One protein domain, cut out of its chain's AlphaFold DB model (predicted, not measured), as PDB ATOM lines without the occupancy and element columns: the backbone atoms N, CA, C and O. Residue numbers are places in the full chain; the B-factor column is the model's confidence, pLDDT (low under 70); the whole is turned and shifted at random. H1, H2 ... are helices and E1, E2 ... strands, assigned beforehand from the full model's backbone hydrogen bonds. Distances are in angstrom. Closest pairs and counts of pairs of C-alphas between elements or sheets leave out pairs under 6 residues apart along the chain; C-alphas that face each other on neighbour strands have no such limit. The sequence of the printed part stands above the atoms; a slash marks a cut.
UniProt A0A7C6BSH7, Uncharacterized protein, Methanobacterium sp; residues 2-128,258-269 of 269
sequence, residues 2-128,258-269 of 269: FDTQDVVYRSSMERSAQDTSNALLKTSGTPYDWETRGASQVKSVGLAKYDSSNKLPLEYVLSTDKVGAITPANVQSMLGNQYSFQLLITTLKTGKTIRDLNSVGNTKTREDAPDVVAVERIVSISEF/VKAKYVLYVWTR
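What this domain is: This is residues 2 to 128 and 258 to 269 of the 269 residues of an uncharacterized protein of Methanobacterium sp (UniProt A0A7C6BSH7). A twisted sheet of six strands curls round one long helix, H1, whose first residues, 2 to 8, stick out as a free arm. The short helix H3 crosses over the strands E3 and E4, and the still shorter H2 sits beside the strands on the face opposite to H1. The printed part has 139 residues, with three named helices and six named strands in the order H1 E1 E2 H2 H3 E3 E4 E5 E6, of mixed class. The sheet runs E1 E2 E5 E6 E3 E4 and is mixed, with E2 and E5 parallel and the other neighbours antiparallel. The whole is compact, with a radius of gyration of the C-alphas of 15.3 A and spans of 53 by 37 by 25 A.

Where its parts are: Begin with the sheet's longest strand, E6, residues 258 to 268: find C-alpha 258 at (87.720, 6.961, -5.499) and go 32.3 A to C-alpha 268 at (73.255, 34.616, 2.838). Beside it are E5, residues 117 to 125, 23.6 A long, and E3, residues 83 to 91, 26.2 A long. The edge strands are E4, residues 97 to 102, and E1, residues 48 to 51; E2 is residues 56 to 62. H1, residues 2 to 26, starts at C-alpha 2, (57.448, 39.147, 1.531), and runs 35.8 A. H2 is residues 64 to 69 and H3 residues 72 to 79.

How they stand to each other: Look first between E5 and E6, antiparallel, where N 121 and O 262 are 2.9 A apart. E6 and E3 are antiparallel, with N 88 and O 263 at 2.8 A. E3 and E4 form a hairpin, with N 87 and O 101 at 2.8 A. E5 bends by 55 degrees at residue 122; E2 is parallel to it, with N 124 and O 60 at 2.8 A. E1 and E2 form a hairpin, with N 49 and O 61 at 2.8 A. H1 is on the sheet; its closest C-alphas to E6 are those of Ala 17 and Val 266, 6.5 A. With residues 16 to 20 alone, H1 touches H3, C-alphas of Ser 16 and Leu 79 closest at 5.8 A, at a steep tilt of 60 degrees, opposite ways. H3 is on the sheet at a height of 8.5 A, over E3 and only just over E4, on which 3 of its C-alphas fall; on the local plane it runs across the strands, at 68 degrees to E3. H2, at a height of 6.2 A, is over none of the strands; its closest C-alphas to E4 are those of Val 67 and Arg 99, 7.1 A. H1 and H2 are apart. E2, H2 H3 and E3 make a split strand-helix-strand unit, two strands running the same way with helices between them in the chain and E5 and E6 between them in the sheet; its crossover is right-handed. In H1 and H2 every O i to N i+4 pair is within hydrogen-bond range, in H3 3 of 4.

The domain as a whole: The C-alphas farthest apart are those of Phe 2 and Ser 53, 52.7 A. Residues 129 to 257 are not printed, and C-alphas 128 and 258 are 10.4 A apart across this cut. The links from H1 to E1 and from E4 to E5 are long, with 21 and 14 residues. The mean pLDDT of the printed part is 87.7; residues 2 to 6, 106 to 107 and 127 are under 70.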
ATOM      1  N   PHE A   2      56.263  39.856   1.025       55.78
ATOM      2  CA  PHE A   2      57.448  39.147   1.531       55.78
ATOM      3  C   PHE A   2      57.714  37.811   0.813       55.78
ATOM      4  O   PHE A   2      58.848  37.557   0.427       55.78
ATOM      5  N   ASP A   3      56.668  37.039   0.495       58.22
ATOM      6  CA  ASP A   3      56.825  35.729  -0.168       58.22
ATOM      7  C   ASP A   3      57.484  35.818  -1.554       58.22
ATOM      8  O   ASP A   3      58.270  34.963  -1.943       58.22
ATOM      9  N   THR A   4      57.199  36.875  -2.322       62.56
ATOM     10  CA  THR A   4      57.776  37.045  -3.664       62.56
ATOM     11  C   THR A   4      59.254  37.426  -3.607       62.56
ATOM     12  O   THR A   4      60.023  36.993  -4.459       62.56
ATOM     13  N   GLN A   5      59.660  38.230  -2.618       60.66
ATOM     14  CA  GLN A   5      61.067  38.596  -2.439       60.66
ATOM     15  C   GLN A   5      61.882  37.386  -1.983       60.66
ATOM     16  O   GLN A   5      62.935  37.119  -2.555       60.66
ATOM     17  N   ASP A   6      61.356  36.617  -1.034       59.84
ATOM     18  CA  ASP A   6      62.012  35.421  -0.506       59.84
ATOM     19  C   ASP A   6      62.244  34.351  -1.592       59.84
ATOM     20  O   ASP A   6      63.360  33.864  -1.786       59.84
ATOM     21  N   VAL A   7      61.229  34.094  -2.427       70.00
ATOM     22  CA  VAL A   7      61.344  33.182  -3.580       70.00
ATOM     23  C   VAL A   7      62.422  33.637  -4.572       70.00
ATOM     24  O   VAL A   7      63.183  32.812  -5.083       70.00
ATOM     25  N   VAL A   8      62.525  34.943  -4.843       70.12
ATOM     26  CA  VAL A   8      63.540  35.488  -5.762       70.12
ATOM     27  C   VAL A   8      64.948  35.355  -5.175       70.12
ATOM     28  O   VAL A   8      65.865  34.942  -5.888       70.12
ATOM     29  N   TYR A   9      65.131  35.650  -3.884       72.88
ATOM     30  CA  TYR A   9      66.431  35.519  -3.221       72.88
ATOM     31  C   TYR A   9      66.905  34.069  -3.166       72.88
ATOM     32  O   TYR A   9      68.054  33.784  -3.520       72.88
ATOM     33  N   ARG A  10      66.010  33.145  -2.808       78.94
ATOM     34  CA  ARG A  10      66.307  31.714  -2.784       78.94
ATOM     35  C   ARG A  10      66.648  31.181  -4.172       78.94
ATOM     36  O   ARG A  10      67.672  30.521  -4.329       78.94
ATOM     37  N   SER A  11      65.869  31.539  -5.194       83.19
ATOM     38  CA  SER A  11      66.146  31.143  -6.581       83.19
ATOM     39  C   SER A  11      67.495  31.677  -7.081       83.19
ATOM     40  O   SER A  11      68.249  30.952  -7.736       83.19
ATOM     41  N   SER A  12      67.848  32.918  -6.729       88.12
ATOM     42  CA  SER A  12      69.158  33.492  -7.053       88.12
ATOM     43  C   SER A  12      70.297  32.729  -6.375       88.12
ATOM     44  O   SER A  12      71.289  32.414  -7.027       88.12
ATOM     45  N   MET A  13      70.157  32.406  -5.088       91.88
ATOM     46  CA  MET A  13      71.162  31.651  -4.339       91.88
ATOM     47  C   MET A  13      71.337  30.232  -4.893       91.88
ATOM     48  O   MET A  13      72.467  29.785  -5.083       91.88
ATOM     49  N   GLU A  14      70.236  29.548  -5.221       93.00
ATOM     50  CA  GLU A  14      70.249  28.233  -5.869       93.00
ATOM     51  C   GLU A  14      70.991  28.267  -7.203       93.00
ATOM     52  O   GLU A  14      71.852  27.421  -7.459       93.00
ATOM     53  N   ARG A  15      70.714  29.278  -8.029       93.50
ATOM     54  CA  ARG A  15      71.397  29.460  -9.308       93.50
ATOM     55  C   ARG A  15      72.889  29.735  -9.124       93.50
ATOM     56  O   ARG A  15      73.698  29.045  -9.735       93.50
ATOM     57  N   SER A  16      73.262  30.678  -8.257       94.44
ATOM     58  CA  SER A  16      74.669  30.994  -7.972       94.44
ATOM     59  C   SER A  16      75.439  29.780  -7.451       94.44
ATOM     60  O   SER A  16      76.570  29.541  -7.878       94.44
ATOM     61  N   ALA A  17      74.825  28.977  -6.577       96.44
ATOM     62  CA  ALA A  17      75.418  27.740  -6.084       96.44
ATOM     63  C   ALA A  17      75.607  26.716  -7.216       96.44
ATOM     64  O   ALA A  17      76.697  26.163  -7.365       96.44
ATOM     65  N   GLN A  18      74.585  26.489  -8.052       97.19
ATOM     66  CA  GLN A  18      74.672  25.546  -9.172       97.19
ATOM     67  C   GLN A  18      75.695  25.976 -10.225       97.19
ATOM     68  O   GLN A  18      76.479  25.140 -10.675       97.19
ATOM     69  N   ASP A  19      75.720  27.255 -10.593       96.94
ATOM     70  CA  ASP A  19      76.658  27.798 -11.576       96.94
ATOM     71  C   ASP A  19      78.098  27.704 -11.055       96.94
ATOM     72  O   ASP A  19      78.984  27.230 -11.772       96.94
ATOM     73  N   THR A  20      78.323  28.031  -9.776       97.31
ATOM     74  CA  THR A  20      79.631  27.875  -9.120       97.31
ATOM     75  C   THR A  20      80.066  26.413  -9.096       97.31
ATOM     76  O   THR A  20      81.180  26.092  -9.512       97.31
ATOM     77  N   SER A  21      79.192  25.497  -8.666       98.12
ATOM     78  CA  SER A  21      79.502  24.066  -8.654       98.12
ATOM     79  C   SER A  21      79.763  23.521 -10.052       98.12
ATOM     80  O   SER A  21      80.713  22.768 -10.235       98.12
ATOM     81  N   ASN A  22      78.979  23.906 -11.059       97.75
ATOM     82  CA  ASN A  22      79.208  23.479 -12.438       97.75
ATOM     83  C   ASN A  22      80.545  24.005 -12.965       97.75
ATOM     84  O   ASN A  22      81.310  23.237 -13.542       97.75
ATOM     85  N   ALA A  23      80.870  25.274 -12.728       97.00
ATOM     86  CA  ALA A  23      82.144  25.841 -13.144       97.00
ATOM     87  C   ALA A  23      83.333  25.145 -12.456       97.00
ATOM     88  O   ALA A  23      84.305  24.792 -13.127       97.00
ATOM     89  N   LEU A  24      83.233  24.854 -11.154       97.56
ATOM     90  CA  LEU A  24      84.254  24.099 -10.427       97.56
ATOM     91  C   LEU A  24      84.380  22.656 -10.934       97.56
ATOM     92  O   LEU A  24      85.488  22.169 -11.116       97.56
ATOM     93  N   LEU A  25      83.271  21.956 -11.166       97.88
ATOM     94  CA  LEU A  25      83.285  20.516 -11.442       97.88
ATOM     95  C   LEU A  25      83.476  20.159 -12.917       97.88
ATOM     96  O   LEU A  25      83.904  19.047 -13.215       97.88
ATOM     97  N   LYS A  26      83.147  21.069 -13.836       97.25
ATOM     98  CA  LYS A  26      83.175  20.806 -15.283       97.25
ATOM     99  C   LYS A  26      84.315  21.493 -16.014       97.25
ATOM    100  O   LYS A  26      84.595  21.150 -17.154       97.25
ATOM    101  N   THR A  27      84.982  22.458 -15.386       96.62
ATOM    102  CA  THR A  27      86.074  23.195 -16.029       96.62
ATOM    103  C   THR A  27      87.402  22.939 -15.335       96.62
ATOM    104  O   THR A  27      87.465  22.696 -14.129       96.62
ATOM    105  N   SER A  28      88.485  23.023 -16.105       94.88
ATOM    106  CA  SER A  28      89.852  22.957 -15.584       94.88
ATOM    107  C   SER A  28      90.383  24.309 -15.102       94.88
ATOM    108  O   SER A  28      91.515  24.361 -14.633       94.88
ATOM    109  N   GLY A  29      89.595  25.382 -15.198       94.69
ATOM    110  CA  GLY A  29      90.061  26.754 -15.007       94.69
ATOM    111  C   GLY A  29      90.792  27.317 -16.229       94.69
ATOM    112  O   GLY A  29      91.020  26.624 -17.223       94.69
ATOM    113  N   THR A  30      91.121  28.606 -16.156       93.00
ATOM    114  CA  THR A  30      91.839  29.340 -17.204       93.00
ATOM    115  C   THR A  30      92.983  30.147 -16.580       93.00
ATOM    116  O   THR A  30      92.705  31.114 -15.863       93.00
ATOM    117  N   PRO A  31      94.256  29.824 -16.879       93.12
ATOM    118  CA  PRO A  31      94.706  28.678 -17.682       93.12
ATOM    119  C   PRO A  31      94.386  27.329 -17.010       93.12
ATOM    120  O   PRO A  31      94.022  27.284 -15.837       93.12
ATOM    121  N   TYR A  32      94.493  26.225 -17.756       89.25
ATOM    122  CA  TYR A  32      94.121  24.893 -17.253       89.25
ATOM    123  C   TYR A  32      95.007  24.398 -16.099       89.25
ATOM    124  O   TYR A  32      94.634  23.426 -15.449       89.25
ATOM    125  N   ASP A  33      96.160  25.029 -15.883       87.31
ATOM    126  CA  ASP A  33      97.168  24.740 -14.858       87.31
ATOM    127  C   ASP A  33      97.258  25.865 -13.810       87.31
ATOM    128  O   ASP A  33      98.324  26.130 -13.245       87.31
ATOM    129  N   TRP A  34      96.148  26.585 -13.593       92.81
ATOM    130  CA  TRP A  34      96.062  27.764 -12.726       92.81
ATOM    131  C   TRP A  34      96.612  27.542 -11.311       92.81
ATOM    132  O   TRP A  34      97.082  28.498 -10.700       92.81
ATOM    133  N   GLU A  35      96.592  26.309 -10.802       89.88
ATOM    134  CA  GLU A  35      97.105  25.931  -9.481       89.88
ATOM    135  C   GLU A  35      98.616  26.157  -9.323       89.88
ATOM    136  O   GLU A  35      99.119  26.255  -8.208       89.88
ATOM    137  N   THR A  36      99.334  26.288 -10.439       85.25
ATOM    138  CA  THR A  36     100.779  26.556 -10.482       85.25
ATOM    139  C   THR A  36     101.116  28.005 -10.846       85.25
ATOM    140  O   THR A  36     102.287  28.362 -10.990       85.25
ATOM    141  N   ARG A  37     100.101  28.855 -11.036       82.56
ATOM    142  CA  ARG A  37     100.248  30.218 -11.560       82.56
ATOM    143  C   ARG A  37     100.085  31.264 -10.460       82.56
ATOM    144  O   ARG A  37      99.406  31.051  -9.460       82.56
ATOM    145  N   GLY A  38     100.672  32.441 -10.672       80.06
ATOM    146  CA  GLY A  38     100.430  33.589  -9.798       80.06
ATOM    147  C   GLY A  38      99.006  34.131  -9.966       80.06
ATOM    148  O   GLY A  38      98.439  34.058 -11.056       80.06
ATOM    149  N   ALA A  39      98.438  34.734  -8.916       81.81
ATOM    150  CA  ALA A  39      97.044  35.198  -8.901       81.81
ATOM    151  C   ALA A  39      96.676  36.142 -10.067       81.81
ATOM    152  O   ALA A  39      95.561  36.084 -10.573       81.81
ATOM    153  N   SER A  40      97.614  36.969 -10.540       86.94
ATOM    154  CA  SER A  40      97.411  37.877 -11.680       86.94
ATOM    155  C   SER A  40      97.275  37.170 -13.035       86.94
ATOM    156  O   SER A  40      96.820  37.778 -14.002       86.94
ATOM    157  N   GLN A  41      97.675  35.900 -13.126       86.81
ATOM    158  CA  GLN A  41      97.617  35.093 -14.347       86.81
ATOM    159  C   GLN A  41      96.360  34.214 -14.410       86.81
ATOM    160  O   GLN A  41      96.052  33.659 -15.466       86.81
ATOM    161  N   VAL A  42      95.637  34.078 -13.295       89.69
ATOM    162  CA  VAL A  42      94.455  33.220 -13.178       89.69
ATOM    163  C   VAL A  42      93.204  34.023 -13.519       89.69
ATOM    164  O   VAL A  42      92.851  34.968 -12.822       89.69
ATOM    165  N   LYS A  43      92.513  33.636 -14.595       90.31
ATOM    166  CA  LYS A  43      91.239  34.249 -15.007       90.31
ATOM    167  C   LYS A  43      90.041  33.572 -14.356       90.31
ATOM    168  O   LYS A  43      89.087  34.238 -13.973       90.31
ATOM    169  N   SER A  44      90.077  32.248 -14.258       92.56
ATOM    170  CA  SER A  44      89.028  31.458 -13.620       92.56
ATOM    171  C   SER A  44      89.621  30.199 -13.011       92.56
ATOM    172  O   SER A  44      90.576  29.637 -13.551       92.56
ATOM    173  N   VAL A  45      89.035  29.733 -11.913       94.94
ATOM    174  CA  VAL A  45      89.392  28.442 -11.324       94.94
ATOM    175  C   VAL A  45      88.406  27.365 -11.754       94.94
ATOM    176  O   VAL A  45      87.254  27.639 -12.087       94.94
ATOM    177  N   GLY A  46      88.878  26.131 -11.726       97.12
ATOM    178  CA  GLY A  46      88.089  24.934 -11.960       97.12
ATOM    179  C   GLY A  46      88.857  23.735 -11.425       97.12
ATOM    180  O   GLY A  46      90.083  23.741 -11.446       97.12
ATOM    181  N   LEU A  47      88.159  22.740 -10.893       96.06
ATOM    182  CA  LEU A  47      88.745  21.577 -10.225       96.06
ATOM    183  C   LEU A  47      88.892  20.372 -11.158       96.06
ATOM    184  O   LEU A  47      89.607  19.431 -10.815       96.06
ATOM    185  N   ALA A  48      88.246  20.388 -12.327       94.50
ATOM    186  CA  ALA A  48      88.306  19.275 -13.263       94.50
ATOM    187  C   ALA A  48      89.735  19.071 -13.793       94.50
ATOM    188  O   ALA A  48      90.444  20.022 -14.168       94.50
ATOM    189  N   LYS A  49      90.156  17.808 -13.862       89.44
ATOM    190  CA  LYS A  49      91.416  17.400 -14.482       89.44
ATOM    191  C   LYS A  49      91.399  17.788 -15.961       89.44
ATOM    192  O   LYS A  49      90.363  17.713 -16.613       89.44
ATOM    193  N   TYR A  50      92.539  18.240 -16.472       88.19
ATOM    194  CA  TYR A  50      92.684  18.596 -17.880       88.19
ATOM    195  C   TYR A  50      93.246  17.407 -18.659       88.19
ATOM    196  O   TYR A  50      94.320  16.903 -18.329       88.19
ATOM    197  N   ASP A  51      92.534  16.966 -19.691       78.44
ATOM    198  CA  ASP A  51      93.035  15.980 -20.639       78.44
ATOM    199  C   ASP A  51      93.915  16.685 -21.676       78.44
ATOM    200  O   ASP A  51      93.438  17.390 -22.569       78.44
ATOM    201  N   SER A  52      95.228  16.495 -21.554       73.81
ATOM    202  CA  SER A  52      96.200  17.115 -22.456       73.81
ATOM    203  C   SER A  52      96.175  16.532 -23.868       73.81
ATOM    204  O   SER A  52      96.628  17.218 -24.791       73.81
ATOM    205  N   SER A  53      95.658  15.316 -24.048       71.19
ATOM    206  CA  SER A  53      95.549  14.646 -25.344       71.19
ATOM    207  C   SER A  53      94.334  15.162 -26.103       71.19
ATOM    208  O   SER A  53      94.459  15.587 -27.250       71.19
ATOM    209  N   ASN A  54      93.180  15.223 -25.435       71.44
ATOM    210  CA  ASN A  54      91.928  15.695 -26.035       71.44
ATOM    211  C   ASN A  54      91.724  17.215 -25.931       71.44
ATOM    212  O   ASN A  54      90.778  17.750 -26.503       71.44
ATOM    213  N   LYS A  55      92.613  17.923 -25.221       82.12
ATOM    214  CA  LYS A  55      92.570  19.375 -24.975       82.12
ATOM    215  C   LYS A  55      91.292  19.857 -24.281       82.12
ATOM    216  O   LYS A  55      90.894  21.010 -24.459       82.12
ATOM    217  N   LEU A  56      90.674  19.009 -23.462       87.88
ATOM    218  CA  LEU A  56      89.384  19.264 -22.818       87.88
ATOM    219  C   LEU A  56      89.413  18.897 -21.326       87.88
ATOM    220  O   LEU A  56      90.205  18.050 -20.914       87.88
ATOM    221  N   PRO A  57      88.566  19.522 -20.491       90.94
ATOM    222  CA  PRO A  57      88.387  19.090 -19.113       90.94
ATOM    223  C   PRO A  57      87.691  17.723 -19.043       90.94
ATOM    224  O   PRO A  57      86.773  17.432 -19.810       90.94
ATOM    225  N   LEU A  58      88.086  16.910 -18.069       90.19
ATOM    226  CA  LEU A  58      87.381  15.693 -17.678       90.19
ATOM    227  C   LEU A  58      86.346  16.052 -16.608       90.19
ATOM    228  O   LEU A  58      86.664  16.115 -15.419       90.19
ATOM    229  N   GLU A  59      85.111  16.335 -17.031       94.25
ATOM    230  CA  GLU A  59      84.041  16.743 -16.114       94.25
ATOM    231  C   GLU A  59      83.848  15.733 -14.974       94.25
ATOM    232  O   GLU A  59      83.863  14.518 -15.183       94.25
ATOM    233  N   TYR A  60      83.641  16.242 -13.758       93.38
ATOM    234  CA  TYR A  60      83.456  15.456 -12.533       93.38
ATOM    235  C   TYR A  60      84.641  14.556 -12.147       93.38
ATOM    236  O   TYR A  60      84.522  13.786 -11.193       93.38
ATOM    237  N   VAL A  61      85.785  14.664 -12.825       91.25
ATOM    238  CA  VAL A  61      87.049  14.033 -12.431       91.25
ATOM    239  C   VAL A  61      87.972  15.123 -11.908       91.25
ATOM    240  O   VAL A  61      88.460  15.953 -12.669       91.25
ATOM    241  N   LEU A  62      88.186  15.159 -10.597       91.62
ATOM    242  CA  LEU A  62      88.920  16.236  -9.944       91.62
ATOM    243  C   LEU A  62      90.423  15.970  -9.941       91.62
ATOM    244  O   LEU A  62      90.862  14.849  -9.688       91.62
ATOM    245  N   SER A  63      91.201  17.026 -10.173       88.50
ATOM    246  CA  SER A  63      92.646  17.026  -9.932       88.50
ATOM    247  C   SER A  63      92.924  17.294  -8.453       88.50
ATOM    248  O   SER A  63      92.416  18.265  -7.887       88.50
ATOM    249  N   THR A  64      93.749  16.455  -7.831       84.06
ATOM    250  CA  THR A  64      94.196  16.618  -6.442       84.06
ATOM    251  C   THR A  64      94.972  17.906  -6.231       84.06
ATOM    252  O   THR A  64      94.679  18.621  -5.273       84.06
ATOM    253  N   ASP A  65      95.868  18.259  -7.155       82.69
ATOM    254  CA  ASP A  65      96.639  19.509  -7.111       82.69
ATOM    255  C   ASP A  65      95.701  20.729  -7.019       82.69
ATOM    256  O   ASP A  65      95.840  21.585  -6.144       82.69
ATOM    257  N   LYS A  66      94.654  20.760  -7.853       91.25
ATOM    258  CA  LYS A  66      93.664  21.849  -7.875       91.25
ATOM    259  C   LYS A  66      92.784  21.881  -6.632       91.25
ATOM    260  O   LYS A  66      92.484  22.955  -6.111       91.25
ATOM    261  N   VAL A  67      92.369  20.711  -6.144       91.06
ATOM    262  CA  VAL A  67      91.597  20.584  -4.898       91.06
ATOM    263  C   VAL A  67      92.426  21.018  -3.684       91.06
ATOM    264  O   VAL A  67      91.877  21.609  -2.754       91.06
ATOM    265  N   GLY A  68      93.740  20.785  -3.693       83.06
ATOM    266  CA  GLY A  68      94.660  21.282  -2.671       83.06
ATOM    267  C   GLY A  68      94.870  22.797  -2.744       83.06
ATOM    268  O   GLY A  68      94.835  23.474  -1.712       83.06
ATOM    269  N   ALA A  69      95.028  23.328  -3.960       88.38
ATOM    270  CA  ALA A  69      95.359  24.729  -4.216       88.38
ATOM    271  C   ALA A  69      94.176  25.705  -4.103       88.38
ATOM    272  O   ALA A  69      94.390  26.898  -3.889       88.38
ATOM    273  N   ILE A  70      92.927  25.243  -4.244       91.88
ATOM    274  CA  ILE A  70      91.760  26.135  -4.234       91.88
ATOM    275  C   ILE A  70      91.604  26.870  -2.900       91.88
ATOM    276  O   ILE A  70      91.504  26.264  -1.838       91.88
ATOM    277  N   THR A  71      91.529  28.195  -2.942       91.06
ATOM    278  CA  THR A  71      91.377  29.034  -1.746       91.06
ATOM    279  C   THR A  71      89.932  29.491  -1.562       91.06
ATOM    280  O   THR A  71      89.156  29.491  -2.526       91.06
ATOM    281  N   PRO A  72      89.542  29.957  -0.360       91.62
ATOM    282  CA  PRO A  72      88.203  30.490  -0.169       91.62
ATOM    283  C   PRO A  72      87.891  31.678  -1.079       91.62
ATOM    284  O   PRO A  72      86.774  31.802  -1.570       91.62
ATOM    285  N   ALA A  73      88.890  32.525  -1.344       90.75
ATOM    286  CA  ALA A  73      88.754  33.675  -2.229       90.75
ATOM    287  C   ALA A  73      88.410  33.258  -3.666       90.75
ATOM    288  O   ALA A  73      87.641  33.948  -4.332       90.75
ATOM    289  N   ASN A  74      88.928  32.114  -4.127       93.12
ATOM    290  CA  ASN A  74      88.609  31.597  -5.455       93.12
ATOM    291  C   ASN A  74      87.139  31.183  -5.579       93.12
ATOM    292  O   ASN A  74      86.516  31.458  -6.594       93.12
ATOM    293  N   VAL A  75      86.578  30.532  -4.557       94.69
ATOM    294  CA  VAL A  75      85.158  30.143  -4.560       94.69
ATOM    295  C   VAL A  75      84.269  31.372  -4.363       94.69
ATOM    296  O   VAL A  75      83.266  31.529  -5.054       94.69
ATOM    297  N   GLN A  76      84.664  32.286  -3.472       93.50
ATOM    298  CA  GLN A  76      83.915  33.511  -3.191       93.50
ATOM    299  C   GLN A  76      83.772  34.406  -4.429       93.50
ATOM    300  O   GLN A  76      82.703  34.975  -4.637       93.50
ATOM    301  N   SER A  77      84.811  34.517  -5.265       92.06
ATOM    302  CA  SER A  77      84.754  35.335  -6.484       92.06
ATOM    303  C   SER A  77      83.790  34.783  -7.536       92.06
ATOM    304  O   SER A  77      83.225  35.560  -8.301       92.06
ATOM    305  N   MET A  78      83.577  33.465  -7.559       93.25
ATOM    306  CA  MET A  78      82.602  32.812  -8.439       93.25
ATOM    307  C   MET A  78      81.179  32.937  -7.897       93.25
ATOM    308  O   MET A  78      80.239  33.149  -8.658       93.25
ATOM    309  N   LEU A  79      81.034  32.811  -6.577       93.56
ATOM    310  CA  LEU A  79      79.739  32.782  -5.912       93.56
ATOM    311  C   LEU A  79      79.130  34.181  -5.737       93.56
ATOM    312  O   LEU A  79      77.922  34.354  -5.882       93.56
ATOM    313  N   GLY A  80      79.968  35.181  -5.447       92.00
ATOM    314  CA  GLY A  80      79.570  36.551  -5.118       92.00
ATOM    315  C   GLY A  80      79.689  36.857  -3.623       92.00
ATOM    316  O   GLY A  80      79.462  35.999  -2.773       92.00
ATOM    317  N   ASN A  81      80.056  38.095  -3.283       91.25
ATOM    318  CA  ASN A  81      80.401  38.516  -1.913       91.25
ATOM    319  C   ASN A  81      79.213  38.574  -0.936       91.25
ATOM    320  O   ASN A  81      79.424  38.670   0.272       91.25
ATOM    321  N   GLN A  82      77.981  38.533  -1.443       89.69
ATOM    322  CA  GLN A  82      76.751  38.520  -0.648       89.69
ATOM    323  C   GLN A  82      76.469  37.167   0.024       89.69
ATOM    324  O   GLN A  82      75.628  37.081   0.919       89.69
ATOM    325  N   TYR A  83      77.170  36.114  -0.399       92.56
ATOM    326  CA  TYR A  83      76.973  34.763   0.106       92.56
ATOM    327  C   TYR A  83      78.148  34.300   0.963       92.56
ATOM    328  O   TYR A  83      79.294  34.720   0.793       92.56
ATOM    329  N   SER A  84      77.859  33.381   1.866       94.00
ATOM    330  CA  SER A  84      78.832  32.543   2.550       94.00
ATOM    331  C   SER A  84      78.692  31.111   2.078       94.00
ATOM    332  O   SER A  84      77.658  30.725   1.529       94.00
ATOM    333  N   PHE A  85      79.752  30.328   2.256       95.12
ATOM    334  CA  PHE A  85      79.761  28.957   1.778       95.12
ATOM    335  C   PHE A  85      80.605  28.034   2.647       95.12
ATOM    336  O   PHE A  85      81.555  28.461   3.312       95.12
ATOM    337  N   GLN A  86      80.288  26.749   2.530       95.12
ATOM    338  CA  GLN A  86      81.153  25.640   2.895       95.12
ATOM    339  C   GLN A  86      81.225  24.676   1.710       95.12
ATOM    340  O   GLN A  86      80.208  24.179   1.231       95.12
ATOM    341  N   LEU A  87      82.435  24.401   1.242       96.25
ATOM    342  CA  LEU A  87      82.730  23.405   0.227       96.25
ATOM    343  C   LEU A  87      83.333  22.177   0.912       96.25
ATOM    344  O   LEU A  87      84.420  22.261   1.480       96.25
ATOM    345  N   LEU A  88      82.659  21.036   0.796       95.25
ATOM    346  CA  LEU A  88      83.071  19.774   1.396       95.25
ATOM    347  C   LEU A  88      83.241  18.690   0.324       95.25
ATOM    348  O   LEU A  88      82.350  18.459  -0.492       95.25
ATOM    349  N   ILE A  89      84.371  17.987   0.353       94.25
ATOM    350  CA  ILE A  89      84.642  16.813  -0.480       94.25
ATOM    351  C   ILE A  89      85.016  15.658   0.440       94.25
ATOM    352  O   ILE A  89      86.008  15.728   1.165       94.25
ATOM    353  N   THR A  90      84.229  14.588   0.402       90.75
ATOM    354  CA  THR A  90      84.389  13.404   1.262       90.75
ATOM    355  C   THR A  90      84.375  12.140   0.421       90.75
ATOM    356  O   THR A  90      83.574  12.007  -0.499       90.75
ATOM    357  N   THR A  91      85.262  11.194   0.705       86.69
ATOM    358  CA  THR A  91      85.234   9.882   0.039       86.69
ATOM    359  C   THR A  91      83.942   9.131   0.384       86.69
ATOM    360  O   THR A  91      83.511   9.135   1.535       86.69
ATOM    361  N   LEU A  92      83.315   8.462  -0.591       85.00
ATOM    362  CA  LEU A  92      82.066   7.724  -0.342       85.00
ATOM    363  C   LEU A  92      82.278   6.461   0.499       85.00
ATOM    364  O   LEU A  92      81.412   6.106   1.290       85.00
ATOM    365  N   LYS A  93      83.412   5.773   0.315       79.00
ATOM    366  CA  LYS A  93      83.679   4.468   0.940       79.00
ATOM    367  C   LYS A  93      84.052   4.589   2.417       79.00
ATOM    368  O   LYS A  93      83.565   3.812   3.227       79.00
ATOM    369  N   THR A  94      84.927   5.536   2.762       77.50
ATOM    370  CA  THR A  94      85.465   5.667   4.129       77.50
ATOM    371  C   THR A  94      84.938   6.893   4.868       77.50
ATOM    372  O   THR A  94      85.173   7.020   6.065       77.50
ATOM    373  N   GLY A  95      84.255   7.816   4.182       81.88
ATOM    374  CA  GLY A  95      83.817   9.082   4.769       81.88
ATOM    375  C   GLY A  95      84.962  10.060   5.058       81.88
ATOM    376  O   GLY A  95      84.715  11.132   5.602       81.88
ATOM    377  N   LYS A  96      86.210   9.730   4.687       81.88
ATOM    378  CA  LYS A  96      87.378  10.598   4.889       81.88
ATOM    379  C   LYS A  96      87.176  11.926   4.159       81.88
ATOM    380  O   LYS A  96      86.942  11.930   2.946       81.88
ATOM    381  N   THR A  97      87.324  13.030   4.886       84.94
ATOM    382  CA  THR A  97      87.352  14.383   4.322       84.94
ATOM    383  C   THR A  97      88.629  14.591   3.521       84.94
ATOM    384  O   THR A  97      89.733  14.433   4.037       84.94
ATOM    385  N   ILE A  98      88.466  14.953   2.251       84.50
ATOM    386  CA  ILE A  98      89.553  15.338   1.347       84.50
ATOM    387  C   ILE A  98      89.737  16.853   1.368       84.50
ATOM    388  O   ILE A  98      90.860  17.350   1.392       84.50
ATOM    389  N   ARG A  99      88.627  17.597   1.364       89.06
ATOM    390  CA  ARG A  99      88.637  19.058   1.411       89.06
ATOM    391  C   ARG A  99      87.457  19.564   2.218       89.06
ATOM    392  O   ARG A  99      86.340  19.119   1.986       89.06
ATOM    393  N   ASP A 100      87.721  20.507   3.108       92.44
ATOM    394  CA  ASP A 100      86.720  21.319   3.794       92.44
ATOM    395  C   ASP A 100      87.195  22.770   3.716       92.44
ATOM    396  O   ASP A 100      88.308  23.094   4.138       92.44
ATOM    397  N   LEU A 101      86.409  23.615   3.061       91.81
ATOM    398  CA  LEU A 101      86.781  24.983   2.745       91.81
ATOM    399  C   LEU A 101      85.608  25.906   3.045       91.81
ATOM    400  O   LEU A 101      84.532  25.748   2.478       91.81
ATOM    401  N   ASN A 102      85.842  26.903   3.888       91.69
ATOM    402  CA  ASN A 102      84.807  27.817   4.354       91.69
ATOM    403  C   ASN A 102      85.078  29.240   3.864       91.69
ATOM    404  O   ASN A 102      86.233  29.646   3.713       91.69
ATOM    405  N   SER A 103      84.011  30.005   3.641       90.19
ATOM    406  CA  SER A 103      84.110  31.438   3.353       90.19
ATOM    407  C   SER A 103      84.825  32.187   4.482       90.19
ATOM    408  O   SER A 103      84.581  31.928   5.660       90.19
ATOM    409  N   VAL A 104      85.671  33.154   4.130       82.62
ATOM    410  CA  VAL A 104      86.431  33.955   5.103       82.62
ATOM    411  C   VAL A 104      85.595  35.136   5.601       82.62
ATOM    412  O   VAL A 104      84.858  35.756   4.826       82.62
ATOM    413  N   GLY A 105      85.751  35.469   6.885       73.00
ATOM    414  CA  GLY A 105      85.185  36.676   7.495       73.00
ATOM    415  C   GLY A 105      83.701  36.586   7.853       73.00
ATOM    416  O   GLY A 105      83.099  37.615   8.141       73.00
ATOM    417  N   ASN A 106      83.110  35.388   7.834       67.31
ATOM    418  CA  ASN A 106      81.752  35.175   8.320       67.31
ATOM    419  C   ASN A 106      81.765  34.717   9.784       67.31
ATOM    420  O   ASN A 106      82.527  33.823  10.141       67.31
ATOM    421  N   THR A 107      80.912  35.314  10.614       67.44
ATOM    422  CA  THR A 107      80.703  34.913  12.013       67.44
ATOM    423  C   THR A 107      79.566  33.907  12.181       67.44
ATOM    424  O   THR A 107      79.482  33.281  13.232       67.44
ATOM    425  N   LYS A 108      78.709  33.734  11.165       73.62
ATOM    426  CA  LYS A 108      77.635  32.733  11.154       73.62
ATOM    427  C   LYS A 108      78.113  31.434  10.517       73.62
ATOM    428  O   LYS A 108      78.638  31.453   9.399       73.62
ATOM    429  N   THR A 109      77.881  30.314  11.188       82.31
ATOM    430  CA  THR A 109      78.080  28.989  10.593       82.31
ATOM    431  C   THR A 109      76.865  28.587   9.758       82.31
ATOM    432  O   THR A 109      75.849  29.286   9.737       82.31
ATOM    433  N   ARG A 110      76.971  27.475   9.027       84.31
ATOM    434  CA  ARG A 110      75.846  26.914   8.268       84.31
ATOM    435  C   ARG A 110      74.677  26.577   9.198       84.31
ATOM    436  O   ARG A 110      73.526  26.731   8.812       84.31
ATOM    437  N   GLU A 111      74.986  26.122  10.406       86.06
ATOM    438  CA  GLU A 111      74.032  25.713  11.434       86.06
ATOM    439  C   GLU A 111      73.234  26.900  11.998       86.06
ATOM    440  O   GLU A 111      72.111  26.716  12.460       86.06
ATOM    441  N   ASP A 112      73.791  28.110  11.911       85.94
ATOM    442  CA  ASP A 112      73.161  29.354  12.370       85.94
ATOM    443  C   ASP A 112      72.393  30.086  11.255       85.94
ATOM    444  O   ASP A 112      71.786  31.137  11.489       85.94
ATOM    445  N   ALA A 113      72.468  29.593  10.015       86.31
ATOM    446  CA  ALA A 113      71.848  30.234   8.868       86.31
ATOM    447  C   ALA A 113      70.356  29.856   8.767       86.31
ATOM    448  O   ALA A 113      70.018  28.679   8.895       86.31
ATOM    449  N   PRO A 114      69.458  30.823   8.497       83.81
ATOM    450  CA  PRO A 114      68.026  30.548   8.372       83.81
ATOM    451  C   PRO A 114      67.706  29.676   7.153       83.81
ATOM    452  O   PRO A 114      66.853  28.800   7.238       83.81
ATOM    453  N   ASP A 115      68.434  29.882   6.051       86.81
ATOM    454  CA  ASP A 115      68.292  29.130   4.810       86.81
ATOM    455  C   ASP A 115      69.659  28.751   4.248       86.81
ATOM    456  O   ASP A 115      70.573  29.577   4.149       86.81
ATOM    457  N   VAL A 116      69.775  27.491   3.833       91.62
ATOM    458  CA  VAL A 116      70.988  26.928   3.239       91.62
ATOM    459  C   VAL A 116      70.615  26.166   1.976       91.62
ATOM    460  O   VAL A 116      69.791  25.253   1.995       91.62
ATOM    461  N   VAL A 117      71.276  26.501   0.874       94.94
ATOM    462  CA  VAL A 117      71.248  25.715  -0.359       94.94
ATOM    463  C   VAL A 117      72.415  24.742  -0.342       94.94
ATOM    464  O   VAL A 117      73.547  25.144  -0.096       94.94
ATOM    465  N   ALA A 118      72.157  23.475  -0.658       95.62
ATOM    466  CA  ALA A 118      73.192  22.468  -0.850       95.62
ATOM    467  C   ALA A 118      73.187  21.975  -2.301       95.62
ATOM    468  O   ALA A 118      72.173  21.492  -2.805       95.62
ATOM    469  N   VAL A 119      74.336  22.065  -2.972       97.69
ATOM    470  CA  VAL A 119      74.550  21.433  -4.278       97.69
ATOM    471  C   VAL A 119      75.424  20.207  -4.094       97.69
ATOM    472  O   VAL A 119      76.629  20.315  -3.870       97.69
ATOM    473  N   GLU A 120      74.809  19.034  -4.218       97.75
ATOM    474  CA  GLU A 120      75.484  17.747  -4.069       97.75
ATOM    475  C   GLU A 120      75.786  17.106  -5.423       97.75
ATOM    476  O   GLU A 120      74.929  17.058  -6.312       97.75
ATOM    477  N   ARG A 121      77.004  16.589  -5.598       97.25
ATOM    478  CA  ARG A 121      77.419  15.841  -6.794       97.25
ATOM    479  C   ARG A 121      78.333  14.684  -6.411       97.25
ATOM    480  O   ARG A 121      79.115  14.779  -5.468       97.25
ATOM    481  N   ILE A 122      78.270  13.607  -7.187       94.94
ATOM    482  CA  ILE A 122      79.258  12.531  -7.119       94.94
ATOM    483  C   ILE A 122      80.377  12.849  -8.100       94.94
ATOM    484  O   ILE A 122      80.125  13.124  -9.272       94.94
ATOM    485  N   VAL A 123      81.610  12.806  -7.611       93.62
ATOM    486  CA  VAL A 123      82.822  13.083  -8.380       93.62
ATOM    487  C   VAL A 123      83.788  11.913  -8.266       93.62
ATOM    488  O   VAL A 123      83.697  11.095  -7.349       93.62
ATOM    489  N   SER A 124      84.711  11.820  -9.212       90.56
ATOM    490  CA  SER A 124      85.881  10.955  -9.127       90.56
ATOM    491  C   SER A 124      87.063  11.804  -8.699       90.56
ATOM    492  O   SER A 124      87.284  12.869  -9.269       90.56
ATOM    493  N   ILE A 125      87.833  11.349  -7.725       84.38
ATOM    494  CA  ILE A 125      89.094  11.983  -7.360       84.38
ATOM    495  C   ILE A 125      90.126  10.893  -7.160       84.38
ATOM    496  O   ILE A 125      89.897   9.931  -6.431       84.38
ATOM    497  N   SER A 126      91.233  11.022  -7.873       74.94
ATOM    498  CA  SER A 126      92.348  10.099  -7.757       74.94
ATOM    499  C   SER A 126      93.393  10.734  -6.876       74.94
ATOM    500  O   SER A 126      93.748  11.884  -7.108       74.94
ATOM    501  N   GLU A 127      93.853  10.009  -5.858       65.81
ATOM    502  CA  GLU A 127      94.963  10.470  -5.022       65.81
ATOM    503  C   GLU A 127      96.217  10.663  -5.880       65.81
ATOM    504  O   GLU A 127      96.981  11.607  -5.678       65.81
ATOM    505  N   PHE A 128      96.355   9.823  -6.910       77.25
ATOM    506  CA  PHE A 128      97.472   9.825  -7.836       77.25
ATOM    507  C   PHE A 128      97.037  10.046  -9.277       77.25
ATOM    508  O   PHE A 128      95.958   9.629  -9.701       77.25
ATOM    509  N   VAL A 258      88.830   7.275  -6.390       77.31
ATOM    510  CA  VAL A 258      87.720   6.961  -5.499       77.31
ATOM    511  C   VAL A 258      86.538   7.857  -5.837       77.31
ATOM    512  O   VAL A 258      86.680   9.040  -6.167       77.31
ATOM    513  N   LYS A 259      85.329   7.301  -5.732       88.69
ATOM    514  CA  LYS A 259      84.122   8.122  -5.756       88.69
ATOM    515  C   LYS A 259      84.063   8.946  -4.474       88.69
ATOM    516  O   LYS A 259      84.150   8.408  -3.368       88.69
ATOM    517  N   ALA A 260      83.893  10.248  -4.631       91.00
ATOM    518  CA  ALA A 260      83.718  11.191  -3.544       91.00
ATOM    519  C   ALA A 260      82.396  11.946  -3.707       91.00
ATOM    520  O   ALA A 260      81.900  12.153  -4.817       91.00
ATOM    521  N   LYS A 261      81.824  12.357  -2.581       95.75
ATOM    522  CA  LYS A 261      80.716  13.296  -2.516       95.75
ATOM    523  C   LYS A 261      81.282  14.705  -2.425       95.75
ATOM    524  O   LYS A 261      81.978  15.030  -1.464       95.75
ATOM    525  N   TYR A 262      80.964  15.517  -3.421       97.31
ATOM    526  CA  TYR A 262      81.122  16.963  -3.401       97.31
ATOM    527  C   TYR A 262      79.828  17.584  -2.874       97.31
ATOM    528  O   TYR A 262      78.747  17.235  -3.356       97.31
ATOM    529  N   VAL A 263      79.938  18.521  -1.936       98.00
ATOM    530  CA  VAL A 263      78.825  19.367  -1.501       98.00
ATOM    531  C   VAL A 263      79.285  20.814  -1.402       98.00
ATOM    532  O   VAL A 263      80.260  21.106  -0.712       98.00
ATOM    533  N   LEU A 264      78.566  21.718  -2.063       97.88
ATOM    534  CA  LEU A 264      78.680  23.156  -1.836       97.88
ATOM    535  C   LEU A 264      77.436  23.633  -1.090       97.88
ATOM    536  O   LEU A 264      76.348  23.676  -1.665       97.88
ATOM    537  N   TYR A 265      77.608  23.975   0.182       96.69
ATOM    538  CA  TYR A 265      76.612  24.680   0.977       96.69
ATOM    539  C   TYR A 265      76.763  26.180   0.756       96.69
ATOM    540  O   TYR A 265      77.883  26.687   0.799       96.69
ATOM    541  N   VAL A 266      75.652  26.881   0.554       95.62
ATOM    542  CA  VAL A 266      75.602  28.329   0.338       95.62
ATOM    543  C   VAL A 266      74.478  28.929   1.169       95.62
ATOM    544  O   VAL A 266      73.373  28.391   1.190       95.62
ATOM    545  N   TRP A 267      74.757  30.049   1.828       93.00
ATOM    546  CA  TRP A 267      73.773  30.830   2.574       93.00
ATOM    547  C   TRP A 267      74.060  32.326   2.455       93.00
ATOM    548  O   TRP A 267      75.152  32.742   2.062       93.00
ATOM    549  N   THR A 268      73.081  33.160   2.784       88.88
ATOM    550  CA  THR A 268      73.255  34.616   2.838       88.88
ATOM    551  C   THR A 268      74.048  35.027   4.077       88.88
ATOM    552  O   THR A 268      73.861  34.454   5.153       88.88
ATOM    553  N   ARG A 269      74.913  36.036   3.936       83.06
ATOM    554  CA  ARG A 269      75.615  36.657   5.073       83.06
ATOM    555  C   ARG A 269      74.659  37.426   5.987       83.06
ATOM    556  O   ARG A 269      73.815  38.167   5.449       83.06
TER     557      ARG A 269